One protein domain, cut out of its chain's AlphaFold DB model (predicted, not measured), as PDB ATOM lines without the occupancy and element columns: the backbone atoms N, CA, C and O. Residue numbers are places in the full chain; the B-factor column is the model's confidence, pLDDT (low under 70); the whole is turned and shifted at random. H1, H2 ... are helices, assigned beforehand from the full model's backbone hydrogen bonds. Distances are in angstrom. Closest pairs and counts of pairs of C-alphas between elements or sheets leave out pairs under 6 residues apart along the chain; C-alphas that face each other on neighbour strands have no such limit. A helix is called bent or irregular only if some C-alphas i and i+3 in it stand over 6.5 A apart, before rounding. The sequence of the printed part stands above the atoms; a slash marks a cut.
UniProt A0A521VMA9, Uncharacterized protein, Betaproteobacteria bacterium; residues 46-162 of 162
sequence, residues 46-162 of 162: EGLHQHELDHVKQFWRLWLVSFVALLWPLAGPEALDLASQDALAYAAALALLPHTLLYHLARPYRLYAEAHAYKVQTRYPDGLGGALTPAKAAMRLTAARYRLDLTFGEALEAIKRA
ATOM      1  N   GLU A  46     174.935 194.039 233.871       97.12
ATOM      2  CA  GLU A  46     175.246 192.882 233.027       97.12
ATOM      3  C   GLU A  46     176.727 192.867 232.627       97.12
ATOM      4  O   GLU A  46     177.327 191.799 232.535       97.12
ATOM      5  N   GLY A  47     177.361 194.035 232.492       97.31
ATOM      6  CA  GLY A  47     178.798 194.156 232.262       97.31
ATOM      7  C   GLY A  47     179.634 193.448 233.321       97.31
ATOM      8  O   GLY A  47     180.528 192.674 232.970       97.31
ATOM      9  N   LEU A  48     179.345 193.658 234.607       97.19
ATOM     10  CA  LEU A  48     180.036 192.931 235.674       97.19
ATOM     11  C   LEU A  48     179.770 191.421 235.604       97.19
ATOM     12  O   LEU A  48     180.689 190.635 235.804       97.19
ATOM     13  N   HIS A  49     178.546 190.992 235.286       97.88
ATOM     14  CA  HIS A  49     178.260 189.560 235.137       97.88
ATOM     15  C   HIS A  49     179.090 188.941 234.012       97.88
ATOM     16  O   HIS A  49     179.659 187.865 234.187       97.88
ATOM     17  N   GLN A  50     179.194 189.624 232.873       98.06
ATOM     18  CA  GLN A  50     179.953 189.139 231.725       98.06
ATOM     19  C   GLN A  50     181.463 189.141 231.974       98.06
ATOM     20  O   GLN A  50     182.136 188.242 231.475       98.06
ATOM     21  N   HIS A  51     181.978 190.070 232.788       98.31
ATOM     22  CA  HIS A  51     183.358 190.039 233.280       98.31
ATOM     23  C   HIS A  51     183.650 188.732 234.030       98.31
ATOM     24  O   HIS A  51     184.532 187.968 233.643       98.31
ATOM     25  N   GLU A  52     182.854 188.421 235.057       98.56
ATOM     26  CA  GLU A  52     183.075 187.219 235.870       98.56
ATOM     27  C   GLU A  52     182.833 185.926 235.079       98.56
ATOM     28  O   GLU A  52     183.572 184.950 235.219       98.56
ATOM     29  N   LEU A  53     181.822 185.904 234.204       98.62
ATOM     30  CA  LEU A  53     181.560 184.761 233.324       98.62
ATOM     31  C   LEU A  53     182.694 184.531 232.322       98.62
ATOM     32  O   LEU A  53     182.895 183.393 231.894       98.62
ATOM     33  N   ASP A  54     183.427 185.572 231.929       98.56
ATOM     34  CA  ASP A  54     184.580 185.416 231.052       98.56
ATOM     35  C   ASP A  54     185.734 184.686 231.747       98.56
ATOM     36  O   ASP A  54     186.306 183.776 231.150       98.56
ATOM     37  N   HIS A  55     185.990 184.946 233.031       98.50
ATOM     38  CA  HIS A  55     186.933 184.133 233.804       98.50
ATOM     39  C   HIS A  55     186.514 182.659 233.871       98.50
ATOM     40  O   HIS A  55     187.352 181.771 233.710       98.50
ATOM     41  N   VAL A  56     185.214 182.365 233.983       98.44
ATOM     42  CA  VAL A  56     184.723 180.976 233.906       98.44
ATOM     43  C   VAL A  56     184.940 180.374 232.508       98.44
ATOM     44  O   VAL A  56     185.307 179.205 232.383       98.44
ATOM     45  N   LYS A  57     184.782 181.153 231.429       98.50
ATOM     46  CA  LYS A  57     185.123 180.699 230.064       98.50
ATOM     47  C   LYS A  57     186.618 180.413 229.925       98.50
ATOM     48  O   LYS A  57     186.979 179.406 229.319       98.50
ATOM     49  N   GLN A  58     187.475 181.282 230.458       98.25
ATOM     50  CA  GLN A  58     188.928 181.096 230.471       98.25
ATOM     51  C   GLN A  58     189.307 179.815 231.229       98.25
ATOM     52  O   GLN A  58     190.105 179.028 230.718       98.25
ATOM     53  N   PHE A  59     188.672 179.566 232.379       98.25
ATOM     54  CA  PHE A  59     188.823 178.337 233.156       98.25
ATOM     55  C   PHE A  59     188.501 177.086 232.326       98.25
ATOM     56  O   PHE A  59     189.358 176.218 232.186       98.25
ATOM     57  N   TRP A  60     187.317 177.011 231.706       97.88
ATOM     58  CA  TRP A  60     186.919 175.832 230.922       97.88
ATOM     59  C   TRP A  60     187.727 175.636 229.638       97.88
ATOM     60  O   TRP A  60     188.007 174.498 229.263       97.88
ATOM     61  N   ARG A  61     188.131 176.722 228.965       97.44
ATOM     62  CA  ARG A  61     189.021 176.638 227.794       97.44
ATOM     63  C   ARG A  61     190.356 176.022 228.173       97.44
ATOM     64  O   ARG A  61     190.824 175.117 227.489       97.44
ATOM     65  N   LEU A  62     190.957 176.508 229.255       97.00
ATOM     66  CA  LEU A  62     192.252 176.005 229.678       97.00
ATOM     67  C   LEU A  62     192.142 174.592 230.257       97.00
ATOM     68  O   LEU A  62     193.011 173.780 229.974       97.00
ATOM     69  N   TRP A  63     191.046 174.273 230.952       97.00
ATOM     70  CA  TRP A  63     190.737 172.899 231.348       97.00
ATOM     71  C   TRP A  63     190.721 171.961 230.142       97.00
ATOM     72  O   TRP A  63     191.434 170.966 230.146       97.00
ATOM     73  N   LEU A  64     189.988 172.301 229.077       95.75
ATOM     74  CA  LEU A  64     189.906 171.450 227.888       95.75
ATOM     75  C   LEU A  64     191.273 171.272 227.214       95.75
ATOM     76  O   LEU A  64     191.656 170.150 226.891       95.75
ATOM     77  N   VAL A  65     192.023 172.362 227.030       96.44
ATOM     78  CA  VAL A  65     193.363 172.313 226.421       96.44
ATOM     79  C   VAL A  65     194.311 171.459 227.258       96.44
ATOM     80  O   VAL A  65     195.007 170.604 226.716       96.44
ATOM     81  N   SER A  66     194.331 171.653 228.575       95.81
ATOM     82  CA  SER A  66     195.188 170.883 229.474       95.81
ATOM     83  C   SER A  66     194.760 169.424 229.578       95.81
ATOM     84  O   SER A  66     195.624 168.557 229.615       95.81
ATOM     85  N   PHE A  67     193.460 169.138 229.560       94.12
ATOM     86  CA  PHE A  67     192.941 167.775 229.544       94.12
ATOM     87  C   PHE A  67     193.408 167.025 228.295       94.12
ATOM     88  O   PHE A  67     194.015 165.965 228.412       94.12
ATOM     89  N   VAL A  68     193.232 167.611 227.106       91.56
ATOM     90  CA  VAL A  68     193.712 167.016 225.848       91.56
ATOM     91  C   VAL A  68     195.235 166.854 225.853       91.56
ATOM     92  O   VAL A  68     195.736 165.804 225.460       91.56
ATOM     93  N   ALA A  69     195.978 167.849 226.343       92.00
ATOM     94  CA  ALA A  69     197.436 167.771 226.433       92.00
ATOM     95  C   ALA A  69     197.917 166.652 227.375       92.00
ATOM     96  O   ALA A  69     198.902 165.986 227.071       92.00
ATOM     97  N   LEU A  70     197.221 166.415 228.491       90.25
ATOM     98  CA  LEU A  70     197.528 165.325 229.426       90.25
ATOM     99  C   LEU A  70     197.202 163.943 228.849       90.25
ATOM    100  O   LEU A  70     197.855 162.969 229.213       90.25
ATOM    101  N   LEU A  71     196.222 163.857 227.948       86.06
ATOM    102  CA  LEU A  71     195.885 162.621 227.239       86.06
ATOM    103  C   LEU A  71     196.748 162.380 225.997       86.06
ATOM    104  O   LEU A  71     196.767 161.263 225.493       86.06
ATOM    105  N   TRP A  72     197.478 163.385 225.507       83.31
ATOM    106  CA  TRP A  72     198.324 163.260 224.316       83.31
ATOM    107  C   TRP A  72     199.301 162.070 224.364       83.31
ATOM    108  O   TRP A  72     199.383 161.345 223.373       83.31
ATOM    109  N   PRO A  73     199.988 161.777 225.489       78.44
ATOM    110  CA  PRO A  73     200.846 160.595 225.591       78.44
ATOM    111  C   PRO A  73     200.088 159.263 225.480       78.44
ATOM    112  O   PRO A  73     200.690 158.246 225.156       78.44
ATOM    113  N   LEU A  74     198.774 159.266 225.735       71.88
ATOM    114  CA  LEU A  74     197.892 158.101 225.641       71.88
ATOM    115  C   LEU A  74     197.270 157.937 224.244       71.88
ATOM    116  O   LEU A  74     196.567 156.963 224.004       71.88
ATOM    117  N   ALA A  75     197.526 158.859 223.310       67.81
ATOM    118  CA  ALA A  75     196.953 158.844 221.961       67.81
ATOM    119  C   ALA A  75     197.667 157.887 220.980       67.81
ATOM    120  O   ALA A  75     197.321 157.843 219.800       67.81
ATOM    121  N   GLY A  76     198.666 157.127 221.443       70.88
ATOM    122  CA  GLY A  76     199.239 156.029 220.667       70.88
ATOM    123  C   GLY A  76     198.224 154.887 220.490       70.88
ATOM    124  O   GLY A  76     197.445 154.636 221.412       70.88
ATOM    125  N   PRO A  77     198.230 154.165 219.354       63.44
ATOM    126  CA  PRO A  77     197.272 153.088 219.077       63.44
ATOM    127  C   PRO A  77     197.268 151.963 220.129       63.44
ATOM    128  O   PRO A  77     196.252 151.304 220.291       63.44
ATOM    129  N   GLU A  78     198.356 151.784 220.883       63.81
ATOM    130  CA  GLU A  78     198.449 150.818 221.989       63.81
ATOM    131  C   GLU A  78     198.028 151.405 223.352       63.81
ATOM    132  O   GLU A  78     197.707 150.668 224.278       63.81
ATOM    133  N   ALA A  79     198.022 152.734 223.496       61.88
ATOM    134  CA  ALA A  79     197.825 153.423 224.772       61.88
ATOM    135  C   ALA A  79     196.364 153.834 225.032       61.88
ATOM    136  O   ALA A  79     195.977 154.005 226.190       61.88
ATOM    137  N   LEU A  80     195.535 153.934 223.984       57.16
ATOM    138  CA  LEU A  80     194.106 154.235 224.123       57.16
ATOM    139  C   LEU A  80     193.333 153.072 224.773       57.16
ATOM    140  O   LEU A  80     192.431 153.318 225.568       57.16
ATOM    141  N   ASP A  81     193.747 151.827 224.507       59.41
ATOM    142  CA  ASP A  81     193.231 150.616 225.174       59.41
ATOM    143  C   ASP A  81     193.693 150.504 226.643       59.41
ATOM    144  O   ASP A  81     193.086 149.796 227.446       59.41
ATOM    145  N   LEU A  82     194.754 151.233 227.014       55.53
ATOM    146  CA  LEU A  82     195.373 151.258 228.345       55.53
ATOM    147  C   LEU A  82     194.913 152.433 229.219       55.53
ATOM    148  O   LEU A  82     195.217 152.458 230.416       55.53
ATOM    149  N   ALA A  83     194.188 153.406 228.660       64.50
ATOM    150  CA  ALA A  83     193.619 154.501 229.432       64.50
ATOM    151  C   ALA A  83     192.475 153.965 230.303       64.50
ATOM    152  O   ALA A  83     191.306 153.959 229.916       64.50
ATOM    153  N   SER A  84     192.819 153.500 231.504       74.19
ATOM    154  CA  SER A  84     191.825 153.121 232.500       74.19
ATOM    155  C   SER A  84     190.905 154.308 232.806       74.19
ATOM    156  O   SER A  84     191.283 155.478 232.668       74.19
ATOM    157  N   GLN A  85     189.689 154.016 233.270       79.81
ATOM    158  CA  GLN A  85     188.761 155.048 233.747       79.81
ATOM    159  C   GLN A  85     189.425 155.962 234.795       79.81
ATOM    160  O   GLN A  85     189.175 157.168 234.813       79.81
ATOM    161  N   ASP A  86     190.343 155.409 235.592       83.56
ATOM    162  CA  ASP A  86     191.129 156.151 236.574       83.56
ATOM    163  C   ASP A  86     192.085 157.155 235.919       83.56
ATOM    164  O   ASP A  86     192.155 158.303 236.353       83.56
ATOM    165  N   ALA A  87     192.792 156.778 234.847       83.06
ATOM    166  CA  ALA A  87     193.704 157.683 234.143       83.06
ATOM    167  C   ALA A  87     192.961 158.897 233.560       83.06
ATOM    168  O   ALA A  87     193.418 160.036 233.697       83.06
ATOM    169  N   LEU A  88     191.779 158.668 232.978       86.75
ATOM    170  CA  LEU A  88     190.902 159.735 232.492       86.75
ATOM    171  C   LEU A  88     190.424 160.638 233.636       86.75
ATOM    172  O   LEU A  88     190.448 161.865 233.502       86.75
ATOM    173  N   ALA A  89     190.033 160.055 234.770       89.31
ATOM    174  CA  ALA A  89     189.610 160.807 235.946       89.31
ATOM    175  C   ALA A  89     190.748 161.673 236.513       89.31
ATOM    176  O   ALA A  89     190.539 162.855 236.799       89.31
ATOM    177  N   TYR A  90     191.965 161.129 236.614       90.69
ATOM    178  CA  TYR A  90     193.137 161.882 237.063       90.69
ATOM    179  C   TYR A  90     193.494 163.014 236.101       90.69
ATOM    180  O   TYR A  90     193.717 164.139 236.552       90.69
ATOM    181  N   ALA A  91     193.493 162.763 234.790       91.56
ATOM    182  CA  ALA A  91     193.734 163.806 233.796       91.56
ATOM    183  C   ALA A  91     192.686 164.928 233.896       91.56
ATOM    184  O   ALA A  91     193.044 166.108 233.907       91.56
ATOM    185  N   ALA A  92     191.404 164.578 234.038       93.12
ATOM    186  CA  ALA A  92     190.319 165.546 234.182       93.12
ATOM    187  C   ALA A  92     190.455 166.385 235.461       93.12
ATOM    188  O   ALA A  92     190.226 167.597 235.420       93.12
ATOM    189  N   ALA A  93     190.855 165.766 236.576       93.94
ATOM    190  CA  ALA A  93     191.079 166.450 237.846       93.94
ATOM    191  C   ALA A  93     192.298 167.385 237.790       93.94
ATOM    192  O   ALA A  93     192.203 168.552 238.179       93.94
ATOM    193  N   LEU A  94     193.429 166.911 237.258       94.62
ATOM    194  CA  LEU A  94     194.650 167.709 237.109       94.62
ATOM    195  C   LEU A  94     194.443 168.899 236.167       94.62
ATOM    196  O   LEU A  94     194.957 169.988 236.429       94.62
ATOM    197  N   ALA A  95     193.635 168.732 235.120       96.06
ATOM    198  CA  ALA A  95     193.310 169.793 234.176       96.06
ATOM    199  C   ALA A  95     192.520 170.968 234.790       96.06
ATOM    200  O   ALA A  95     192.387 172.003 234.146       96.06
ATOM    201  N   LEU A  96     192.005 170.869 236.025       94.88
ATOM    202  CA  LEU A  96     191.316 171.984 236.705       94.88
ATOM    203  C   LEU A  96     192.289 173.022 237.290       94.88
ATOM    204  O   LEU A  96     191.901 174.155 237.580       94.88
ATOM    205  N   LEU A  97     193.554 172.651 237.485       95.69
ATOM    206  CA  LEU A  97     194.567 173.482 238.142       95.69
ATOM    207  C   LEU A  97     195.158 174.613 237.277       95.69
ATOM    208  O   LEU A  97     195.391 175.695 237.824       95.69
ATOM    209  N   PRO A  98     195.414 174.434 235.967       96.75
ATOM    210  CA  PRO A  98     196.202 175.369 235.169       96.75
ATOM    211  C   PRO A  98     195.710 176.814 235.188       96.75
ATOM    212  O   PRO A  98     196.532 177.711 235.339       96.75
ATOM    213  N   HIS A  99     194.400 177.075 235.101       96.25
ATOM    214  CA  HIS A  99     193.894 178.457 235.127       96.25
ATOM    215  C   HIS A  99     194.225 179.145 236.448       96.25
ATOM    216  O   HIS A  99     194.792 180.236 236.456       96.25
ATOM    217  N   THR A 100     193.944 178.471 237.561       94.56
ATOM    218  CA  THR A 100     194.236 178.963 238.908       94.56
ATOM    219  C   THR A 100     195.737 179.181 239.102       94.56
ATOM    220  O   THR A 100     196.158 180.244 239.561       94.56
ATOM    221  N   LEU A 101     196.567 178.210 238.705       96.62
ATOM    222  CA  LEU A 101     198.021 178.298 238.842       96.62
ATOM    223  C   LEU A 101     198.608 179.420 237.983       96.62
ATOM    224  O   LEU A 101     199.336 180.264 238.503       96.62
ATOM    225  N   LEU A 102     198.260 179.488 236.697       97.44
ATOM    226  CA  LEU A 102     198.740 180.546 235.809       97.44
ATOM    227  C   LEU A 102     198.262 181.922 236.272       97.44
ATOM    228  O   LEU A 102     199.053 182.863 236.284       97.44
ATOM    229  N   TYR A 103     197.012 182.053 236.721       96.94
ATOM    230  CA  TYR A 103     196.514 183.317 237.255       96.94
ATOM    231  C   TYR A 103     197.326 183.754 238.480       96.94
ATOM    232  O   TYR A 103     197.720 184.917 238.574       96.94
ATOM    233  N   HIS A 104     197.654 182.852 239.409       95.31
ATOM    234  CA  HIS A 104     198.388 183.218 240.624       95.31
ATOM    235  C   HIS A 104     199.902 183.370 240.439       95.31
ATOM    236  O   HIS A 104     200.491 184.205 241.133       95.31
ATOM    237  N   LEU A 105     200.513 182.645 239.504       97.06
ATOM    238  CA  LEU A 105     201.970 182.565 239.360       97.06
ATOM    239  C   LEU A 105     202.514 183.342 238.153       97.06
ATOM    240  O   LEU A 105     203.628 183.855 238.216       97.06
ATOM    241  N   ALA A 106     201.743 183.487 237.072       97.69
ATOM    242  CA  ALA A 106     202.207 184.103 235.832       97.69
ATOM    243  C   ALA A 106     201.556 185.477 235.610       97.69
ATOM    244  O   ALA A 106     200.436 185.590 235.104       97.69
ATOM    245  N   ARG A 107     202.288 186.552 235.939       97.50
ATOM    246  CA  ARG A 107     201.846 187.946 235.713       97.50
ATOM    247  C   ARG A 107     201.354 188.198 234.273       97.50
ATOM    248  O   ARG A 107     200.294 188.810 234.151       97.50
ATOM    249  N   PRO A 108     202.013 187.706 233.200       97.56
ATOM    250  CA  PRO A 108     201.515 187.891 231.833       97.56
ATOM    251  C   PRO A 108     200.149 187.241 231.586       97.56
ATOM    252  O   PRO A 108     199.284 187.846 230.958       97.56
ATOM    253  N   TYR A 109     199.923 186.037 232.124       98.06
ATOM    254  CA  TYR A 109     198.633 185.361 231.995       98.06
ATOM    255  C   TYR A 109     197.539 186.105 232.756       98.06
ATOM    256  O   TYR A 109     196.446 186.299 232.232       98.06
ATOM    257  N   ARG A 110     197.840 186.579 233.970       98.00
ATOM    258  CA  ARG A 110     196.904 187.401 234.742       98.00
ATOM    259  C   ARG A 110     196.535 188.689 234.010       98.00
ATOM    260  O   ARG A 110     195.362 189.040 233.977       98.00
ATOM    261  N   LEU A 111     197.515 189.369 233.410       98.44
ATOM    262  CA  LEU A 111     197.269 190.565 232.603       98.44
ATOM    263  C   LEU A 111     196.322 190.255 231.443       98.44
ATOM    264  O   LEU A 111     195.338 190.964 231.262       98.44
ATOM    265  N   TYR A 112     196.597 189.185 230.694       98.25
ATOM    266  CA  TYR A 112     195.730 188.729 229.608       98.25
ATOM    267  C   TYR A 112     194.304 188.439 230.098       98.25
ATOM    268  O   TYR A 112     193.344 188.967 229.539       98.25
ATOM    269  N   ALA A 113     194.173 187.648 231.166       98.38
ATOM    270  CA  ALA A 113     192.895 187.229 231.731       98.38
ATOM    271  C   ALA A 113     192.023 188.427 232.136       98.38
ATOM    272  O   ALA A 113     190.855 188.501 231.751       98.38
ATOM    273  N   GLU A 114     192.596 189.375 232.877       98.38
ATOM    274  CA  GLU A 114     191.901 190.579 233.338       98.38
ATOM    275  C   GLU A 114     191.589 191.544 232.189       98.38
ATOM    276  O   GLU A 114     190.474 192.057 232.091       98.38
ATOM    277  N   ALA A 115     192.545 191.785 231.285       98.44
ATOM    278  CA  ALA A 115     192.340 192.682 230.149       98.44
ATOM    279  C   ALA A 115     191.234 192.169 229.216       98.44
ATOM    280  O   ALA A 115     190.381 192.954 228.792       98.44
ATOM    281  N   HIS A 116     191.197 190.860 228.946       98.62
ATOM    282  CA  HIS A 116     190.137 190.238 228.153       98.62
ATOM    283  C   HIS A 116     188.779 190.326 228.866       98.62
ATOM    284  O   HIS A 116     187.798 190.755 228.254       98.62
ATOM    285  N   ALA A 117     188.714 190.030 230.169       98.44
ATOM    286  CA  ALA A 117     187.475 190.142 230.943       98.44
ATOM    287  C   ALA A 117     186.933 191.586 230.966       98.44
ATOM    288  O   ALA A 117     185.737 191.820 230.768       98.44
ATOM    289  N   TYR A 118     187.807 192.586 231.113       98.25
ATOM    290  CA  TYR A 118     187.428 193.996 230.996       98.25
ATOM    291  C   TYR A 118     186.980 194.379 229.583       98.25
ATOM    292  O   TYR A 118     185.990 195.098 229.442       98.25
ATOM    293  N   LYS A 119     187.650 193.890 228.533       98.12
ATOM    294  CA  LYS A 119     187.230 194.109 227.140       98.12
ATOM    295  C   LYS A 119     185.857 193.506 226.851       98.12
ATOM    296  O   LYS A 119     185.090 194.072 226.078       98.12
ATOM    297  N   VAL A 120     185.531 192.365 227.454       97.81
ATOM    298  CA  VAL A 120     184.185 191.789 227.375       97.81
ATOM    299  C   VAL A 120     183.191 192.685 228.108       97.81
ATOM    300  O   VAL A 120     182.160 193.022 227.532       97.81
ATOM    301  N   GLN A 121     183.512 193.132 229.325       97.62
ATOM    302  CA  GLN A 121     182.649 194.004 230.130       97.62
ATOM    303  C   GLN A 121     182.248 195.298 229.410       97.62
ATOM    304  O   GLN A 121     181.113 195.740 229.564       97.62
ATOM    305  N   THR A 122     183.129 195.896 228.599       96.38
ATOM    306  CA  THR A 122     182.815 197.139 227.864       96.38
ATOM    307  C   THR A 122     181.732 196.981 226.792       96.38
ATOM    308  O   THR A 122     181.226 197.980 226.288       96.38
ATOM    309  N   ARG A 123     181.358 195.746 226.434       96.00
ATOM    310  CA  ARG A 123     180.334 195.447 225.417       96.00
ATOM    311  C   ARG A 123     178.917 195.359 225.980       96.00
ATOM    312  O   ARG A 123     177.977 195.198 225.209       96.00
ATOM    313  N   TYR A 124     178.769 195.419 227.298       96.25
ATOM    314  CA  TYR A 124     177.501 195.215 227.986       96.25
ATOM    315  C   TYR A 124     177.180 196.408 228.888       96.25
ATOM    316  O   TYR A 124     178.099 197.106 229.334       96.25
ATOM    317  N   PRO A 125     175.888 196.649 229.161       94.38
ATOM    318  CA  PRO A 125     175.482 197.751 230.010       94.38
ATOM    319  C   PRO A 125     175.923 197.531 231.463       94.38
ATOM    320  O   PRO A 125     175.889 196.419 231.992       94.38
ATOM    321  N   ASP A 126     176.327 198.616 232.106       90.38
ATOM    322  CA  ASP A 126     176.471 198.751 233.539       90.38
ATOM    323  C   ASP A 126     175.102 198.978 234.196       90.38
ATOM    324  O   ASP A 126     174.072 199.135 233.537       90.38
ATOM    325  N   GLY A 127     175.090 199.012 235.529       85.00
ATOM    326  CA  GLY A 127     173.857 199.187 236.294       85.00
ATOM    327  C   GLY A 127     173.204 200.576 236.193       85.00
ATOM    328  O   GLY A 127     172.276 200.862 236.946       85.00
ATOM    329  N   LEU A 128     173.718 201.465 235.339       85.00
ATOM    330  CA  LEU A 128     173.150 202.780 235.029       85.00
ATOM    331  C   LEU A 128     172.672 202.866 233.568       85.00
ATOM    332  O   LEU A 128     172.275 203.941 233.119       85.00
ATOM    333  N   GLY A 129     172.711 201.757 232.823       77.31
ATOM    334  CA  GLY A 129     172.318 201.699 231.415       77.31
ATOM    335  C   GLY A 129     173.380 202.212 230.435       77.31
ATOM    336  O   GLY A 129     173.145 202.180 229.228       77.31
ATOM    337  N   GLY A 130     174.547 202.659 230.915       86.69
ATOM    338  CA  GLY A 130     175.706 202.992 230.077       86.69
ATOM    339  C   GLY A 130     176.623 201.783 229.898       86.69
ATOM    340  O   GLY A 130     176.396 200.760 230.510       86.69
ATOM    341  N   ALA A 131     177.680 201.863 229.089       86.75
ATOM    342  CA  ALA A 131     178.707 200.814 229.040       86.75
ATOM    343  C   ALA A 131     179.997 201.282 229.725       86.75
ATOM    344  O   ALA A 131     180.347 202.469 229.698       86.75
ATOM    345  N   LEU A 132     180.748 200.345 230.313       93.00
ATOM    346  CA  LEU A 132     182.070 200.656 230.852       93.00
ATOM    347  C   LEU A 132     182.991 201.090 229.705       93.00
ATOM    348  O   LEU A 132     183.265 200.316 228.792       93.00
ATOM    349  N   THR A 133     183.510 202.317 229.752       95.19
ATOM    350  CA  THR A 133     184.455 202.769 228.725       95.19
ATOM    351  C   THR A 133     185.808 202.067 228.890       95.19
ATOM    352  O   THR A 133     186.206 201.777 230.023       95.19
ATOM    353  N   PRO A 134     186.579 201.852 227.805       95.81
ATOM    354  CA  PRO A 134     187.927 201.287 227.902       95.81
ATOM    355  C   PRO A 134     188.846 202.062 228.853       95.81
ATOM    356  O   PRO A 134     189.620 201.459 229.585       95.81
ATOM    357  N   ALA A 135     188.715 203.392 228.911       96.62
ATOM    358  CA  ALA A 135     189.456 204.222 229.859       96.62
ATOM    359  C   ALA A 135     189.083 203.909 231.318       96.62
ATOM    360  O   ALA A 135     189.962 203.690 232.148       96.62
ATOM    361  N   LYS A 136     187.786 203.810 231.646       95.81
ATOM    362  CA  LYS A 136     187.348 203.427 233.000       95.81
ATOM    363  C   LYS A 136     187.771 201.998 233.348       95.81
ATOM    364  O   LYS A 136     188.124 201.735 234.493       95.81
ATOM    365  N   ALA A 137     187.750 201.084 232.381       96.81
ATOM    366  CA  ALA A 137     188.244 199.724 232.560       96.81
ATOM    367  C   ALA A 137     189.758 199.702 232.844       96.81
ATOM    368  O   ALA A 137     190.185 199.062 233.802       96.81
ATOM    369  N   ALA A 138     190.550 200.484 232.105       97.62
ATOM    370  CA  ALA A 138     191.988 200.631 232.332       97.62
ATOM    371  C   ALA A 138     192.289 201.183 233.730       97.62
ATOM    372  O   ALA A 138     193.114 200.616 234.438       97.62
ATOM    373  N   MET A 139     191.557 202.212 234.179       97.06
ATOM    374  CA  MET A 139     191.677 202.730 235.552       97.06
ATOM    375  C   MET A 139     191.385 201.674 236.624       97.06
ATOM    376  O   MET A 139     191.950 201.730 237.711       97.06
ATOM    377  N   ARG A 140     190.477 200.726 236.366       95.88
ATOM    378  CA  ARG A 140     190.211 199.632 237.312       95.88
ATOM    379  C   ARG A 140     191.326 198.592 237.280       95.88
ATOM    380  O   ARG A 140     191.696 198.084 238.334       95.88
ATOM    381  N   LEU A 141     191.866 198.295 236.100       97.00
ATOM    382  CA  LEU A 141     192.932 197.313 235.899       97.00
ATOM    383  C   LEU A 141     194.264 197.724 236.557       97.00
ATOM    384  O   LEU A 141     195.040 196.854 236.947       97.00
ATOM    385  N   THR A 142     194.509 199.024 236.758       97.25
ATOM    386  CA  THR A 142     195.683 199.515 237.506       97.25
ATOM    387  C   THR A 142     195.583 199.293 239.020       97.25
ATOM    388  O   THR A 142     196.552 199.531 239.740       97.25
ATOM    389  N   ALA A 143     194.441 198.826 239.544       95.06
ATOM    390  CA  ALA A 143     194.275 198.605 240.976       95.06
ATOM    391  C   ALA A 143     195.289 197.583 241.525       95.06
ATOM    392  O   ALA A 143     195.438 196.475 241.001       95.06
ATOM    393  N   ALA A 144     195.908 197.918 242.663       93.06
ATOM    394  CA  ALA A 144     196.961 197.120 243.301       93.06
ATOM    395  C   ALA A 144     196.568 195.652 243.562       93.06
ATOM    396  O   ALA A 144     197.418 194.764 243.530       93.06
ATOM    397  N   ARG A 145     195.270 195.369 243.745       91.88
ATOM    398  CA  ARG A 145     194.730 194.012 243.954       91.88
ATOM    399  C   ARG A 145     195.102 193.016 242.854       91.88
ATOM    400  O   ARG A 145     195.250 191.830 243.136       91.88
ATOM    401  N   TYR A 146     195.282 193.481 241.618       92.75
ATOM    402  CA  TYR A 146     195.662 192.608 240.508       92.75
ATOM    403  C   TYR A 146     197.155 192.253 240.539       92.75
ATOM    404  O   TYR A 146     197.571 191.258 239.942       92.75
ATOM    405  N   ARG A 147     197.972 193.004 241.295       94.50
ATOM    406  CA  ARG A 147     199.439 192.862 241.371       94.50
ATOM    407  C   ARG A 147     200.068 192.851 239.973       94.50
ATOM    408  O   ARG A 147     200.938 192.036 239.670       94.50
ATOM    409  N   LEU A 148     199.532 193.706 239.104       96.00
ATOM    410  CA  LEU A 148     199.998 193.864 237.737       96.00
ATOM    411  C   LEU A 148     200.958 195.035 237.594       96.00
ATOM    412  O   LEU A 148     201.689 195.001 236.623       96.00
ATOM    413  N   ASP A 149     200.989 195.994 238.526       95.50
ATOM    414  CA  ASP A 149     201.888 197.161 238.497       95.50
ATOM    415  C   ASP A 149     201.960 197.794 237.097       95.50
ATOM    416  O   ASP A 149     202.967 197.704 236.398       95.50
ATOM    417  N   LEU A 150     200.806 198.277 236.628       96.69
ATOM    418  CA  LEU A 150     200.645 198.864 235.300       96.69
ATOM    419  C   LEU A 150     200.448 200.363 235.432       96.69
ATOM    420  O   LEU A 150     199.662 200.831 236.263       96.69
ATOM    421  N   THR A 151     201.045 201.102 234.511       97.81
ATOM    422  CA  THR A 151     200.602 202.454 234.198       97.81
ATOM    423  C   THR A 151     199.223 202.422 233.534       97.81
ATOM    424  O   THR A 151     198.793 201.427 232.941       97.81
ATOM    425  N   PHE A 152     198.514 203.551 233.581       98.00
ATOM    426  CA  PHE A 152     197.242 203.698 232.873       98.00
ATOM    427  C   PHE A 152     197.377 203.428 231.362       98.00
ATOM    428  O   PHE A 152     196.506 202.785 230.777       98.00
ATOM    429  N   GLY A 153     198.472 203.887 230.741       97.88
ATOM    430  CA  GLY A 153     198.736 203.681 229.315       97.88
ATOM    431  C   GLY A 153     198.880 202.203 228.956       97.88
ATOM    432  O   GLY A 153     198.223 201.731 228.030       97.88
ATOM    433  N   GLU A 154     199.659 201.450 229.736       98.06
ATOM    434  CA  GLU A 154     199.822 200.001 229.549       98.06
ATOM    435  C   GLU A 154     198.503 199.248 229.739       98.06
ATOM    436  O   GLU A 154     198.160 198.387 228.928       98.06
ATOM    437  N   ALA A 155     197.728 199.597 230.770       98.00
ATOM    438  CA  ALA A 155     196.424 198.988 231.022       98.00
ATOM    439  C   ALA A 155     195.433 199.247 229.874       98.00
ATOM    440  O   ALA A 155     194.702 198.345 229.457       98.00
ATOM    441  N   LEU A 156     195.422 200.468 229.332       98.19
ATOM    442  CA  LEU A 156     194.562 200.837 228.212       98.19
ATOM    443  C   LEU A 156     194.942 200.086 226.932       98.19
ATOM    444  O   LEU A 156     194.061 199.571 226.239       98.19
ATOM    445  N   GLU A 157     196.233 199.994 226.628       98.00
ATOM    446  CA  GLU A 157     196.715 199.234 225.474       98.00
ATOM    447  C   GLU A 157     196.431 197.736 225.615       98.00
ATOM    448  O   GLU A 157     195.981 197.112 224.651       98.00
ATOM    449  N   ALA A 158     196.591 197.168 226.812       97.88
ATOM    450  CA  ALA A 158     196.237 195.776 227.082       97.88
ATOM    451  C   ALA A 158     194.753 195.500 226.789       97.88
ATOM    452  O   ALA A 158     194.436 194.555 226.071       97.88
ATOM    453  N   ILE A 159     193.840 196.357 227.261       97.31
ATOM    454  CA  ILE A 159     192.394 196.202 227.020       97.31
ATOM    455  C   ILE A 159     192.044 196.349 225.535       97.31
ATOM    456  O   ILE A 159     191.183 195.626 225.033       97.31
ATOM    457  N   LYS A 160     192.689 197.263 224.801       95.69
ATOM    458  CA  LYS A 160     192.442 197.411 223.357       95.69
ATOM    459  C   LYS A 160     192.865 196.161 222.583       95.69
ATOM    460  O   LYS A 160     192.128 195.719 221.697       95.69
ATOM    461  N   ARG A 161     194.017 195.584 222.936       95.50
ATOM    462  CA  ARG A 161     194.620 194.427 222.253       95.50
ATOM    463  C   ARG A 161     193.998 193.078 222.613       95.50
ATOM    464  O   ARG A 161     194.176 192.149 221.835       95.50
ATOM    465  N   ALA A 162     193.321 192.979 223.759       91.00
ATOM    466  CA  ALA A 162     192.804 191.720 224.302       91.00
ATOM    467  C   ALA A 162     191.790 190.992 223.407       91.00
ATOM    468  O   ALA A 162     191.159 191.635 222.542       91.00
TER     469      ALA A 162
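AT A GLANCE: This is residues 46 to 162 of the 162 residues of an uncharacterized protein of Betaproteobacteria bacterium (UniProt A0A521VMA9). One long helix, H1, makes the long axis of the model; beyond its last residues the chain turns in a loop, H2 and then H3 fold back over H1, and H4 turns a corner from H3 to reach the first part of H1. H5 and H6 pack on H4 and on each other, making a head of H4, H5 and H6 at the end away from the H1 and H2 hairpin. The printed part has 117 residues with six named helices, in the order H1 to H6, and no named strand; the class is all helix. The whole is loose, with a radius of gyration of the C-alphas of 18.2 A, and elongated, spanning 56 by 29 by 21 A.

HOW THE PARTS SIT: H1, residues 46 to 74, is the longest helix and is only just irregular: C-alphas 70 and 73 are 6.9 A apart. With residues 63 to 71 alone it touches H2, residues 85 to 94, at a steep tilt of 44 degrees, opposite ways, in a helical hairpin; the closest C-alphas, of Phe 67 and Ala 92, are 5.8 A apart. With residues 58 to 66 alone it touches H3, residues 97 to 105, at a steep tilt of 63 degrees; the closest C-alphas are those of Phe 59 and His 99, 5.4 A apart. H2 and H3 meet only through their link. With residues 47 to 58 alone H1 touches H4, residues 107 to 121, at a steep tilt of 46 degrees, opposite ways; the C-alphas of Gly 47 and Gln 121 are closest, 4.4 A apart. H4 is the hub, touching four helices. It touches H3 only at the corner, about perpendicular at 75 degrees, with the C-alphas of Tyr 103 and Arg 110 closest at 4.8 A. With residues 114 to 119 alone it touches H5, residues 134 to 141, in a second helical hairpin at 42 degrees; the C-alphas of Tyr 118 and Ala 137 are closest, 6.0 A apart. H6, residues 152 to 161, touches H4 only just about perpendicular at 71 degrees, Ala 115 and Ile 159 having the closest C-alphas at 4.7 A. H5 and H6 touch at a steep tilt of 64 degrees, with the C-alphas of Ala 138 and Leu 156 closest at 4.9 A. H1 is apart from H5 and H6. Every O i to N i+4 pair is within hydrogen-bond range in H2, H3, H4, H5 and H6; in H1 23 of 25 are.

IN THESE COORDINATES: H1 begins at C-alpha 46 (175.246, 192.882, 233.027) and measures 42.2 A to C-alpha 74 (197.892, 158.101, 225.641). H4 measures 20.9 A, H2 14.4 A and H6 14.3 A, ending at C-alpha 161 (194.620, 194.427, 222.253).

THE WHOLE: The C-alphas of Glu 78 and Leu 128 are the farthest apart, at 59.2 A. The printed part has no cut. The link from H4 to H5, residues 122 to 133, is long. Confidence is under 70 at residue 75 and residues 77 to 83; the mean pLDDT of the printed part is 92.0.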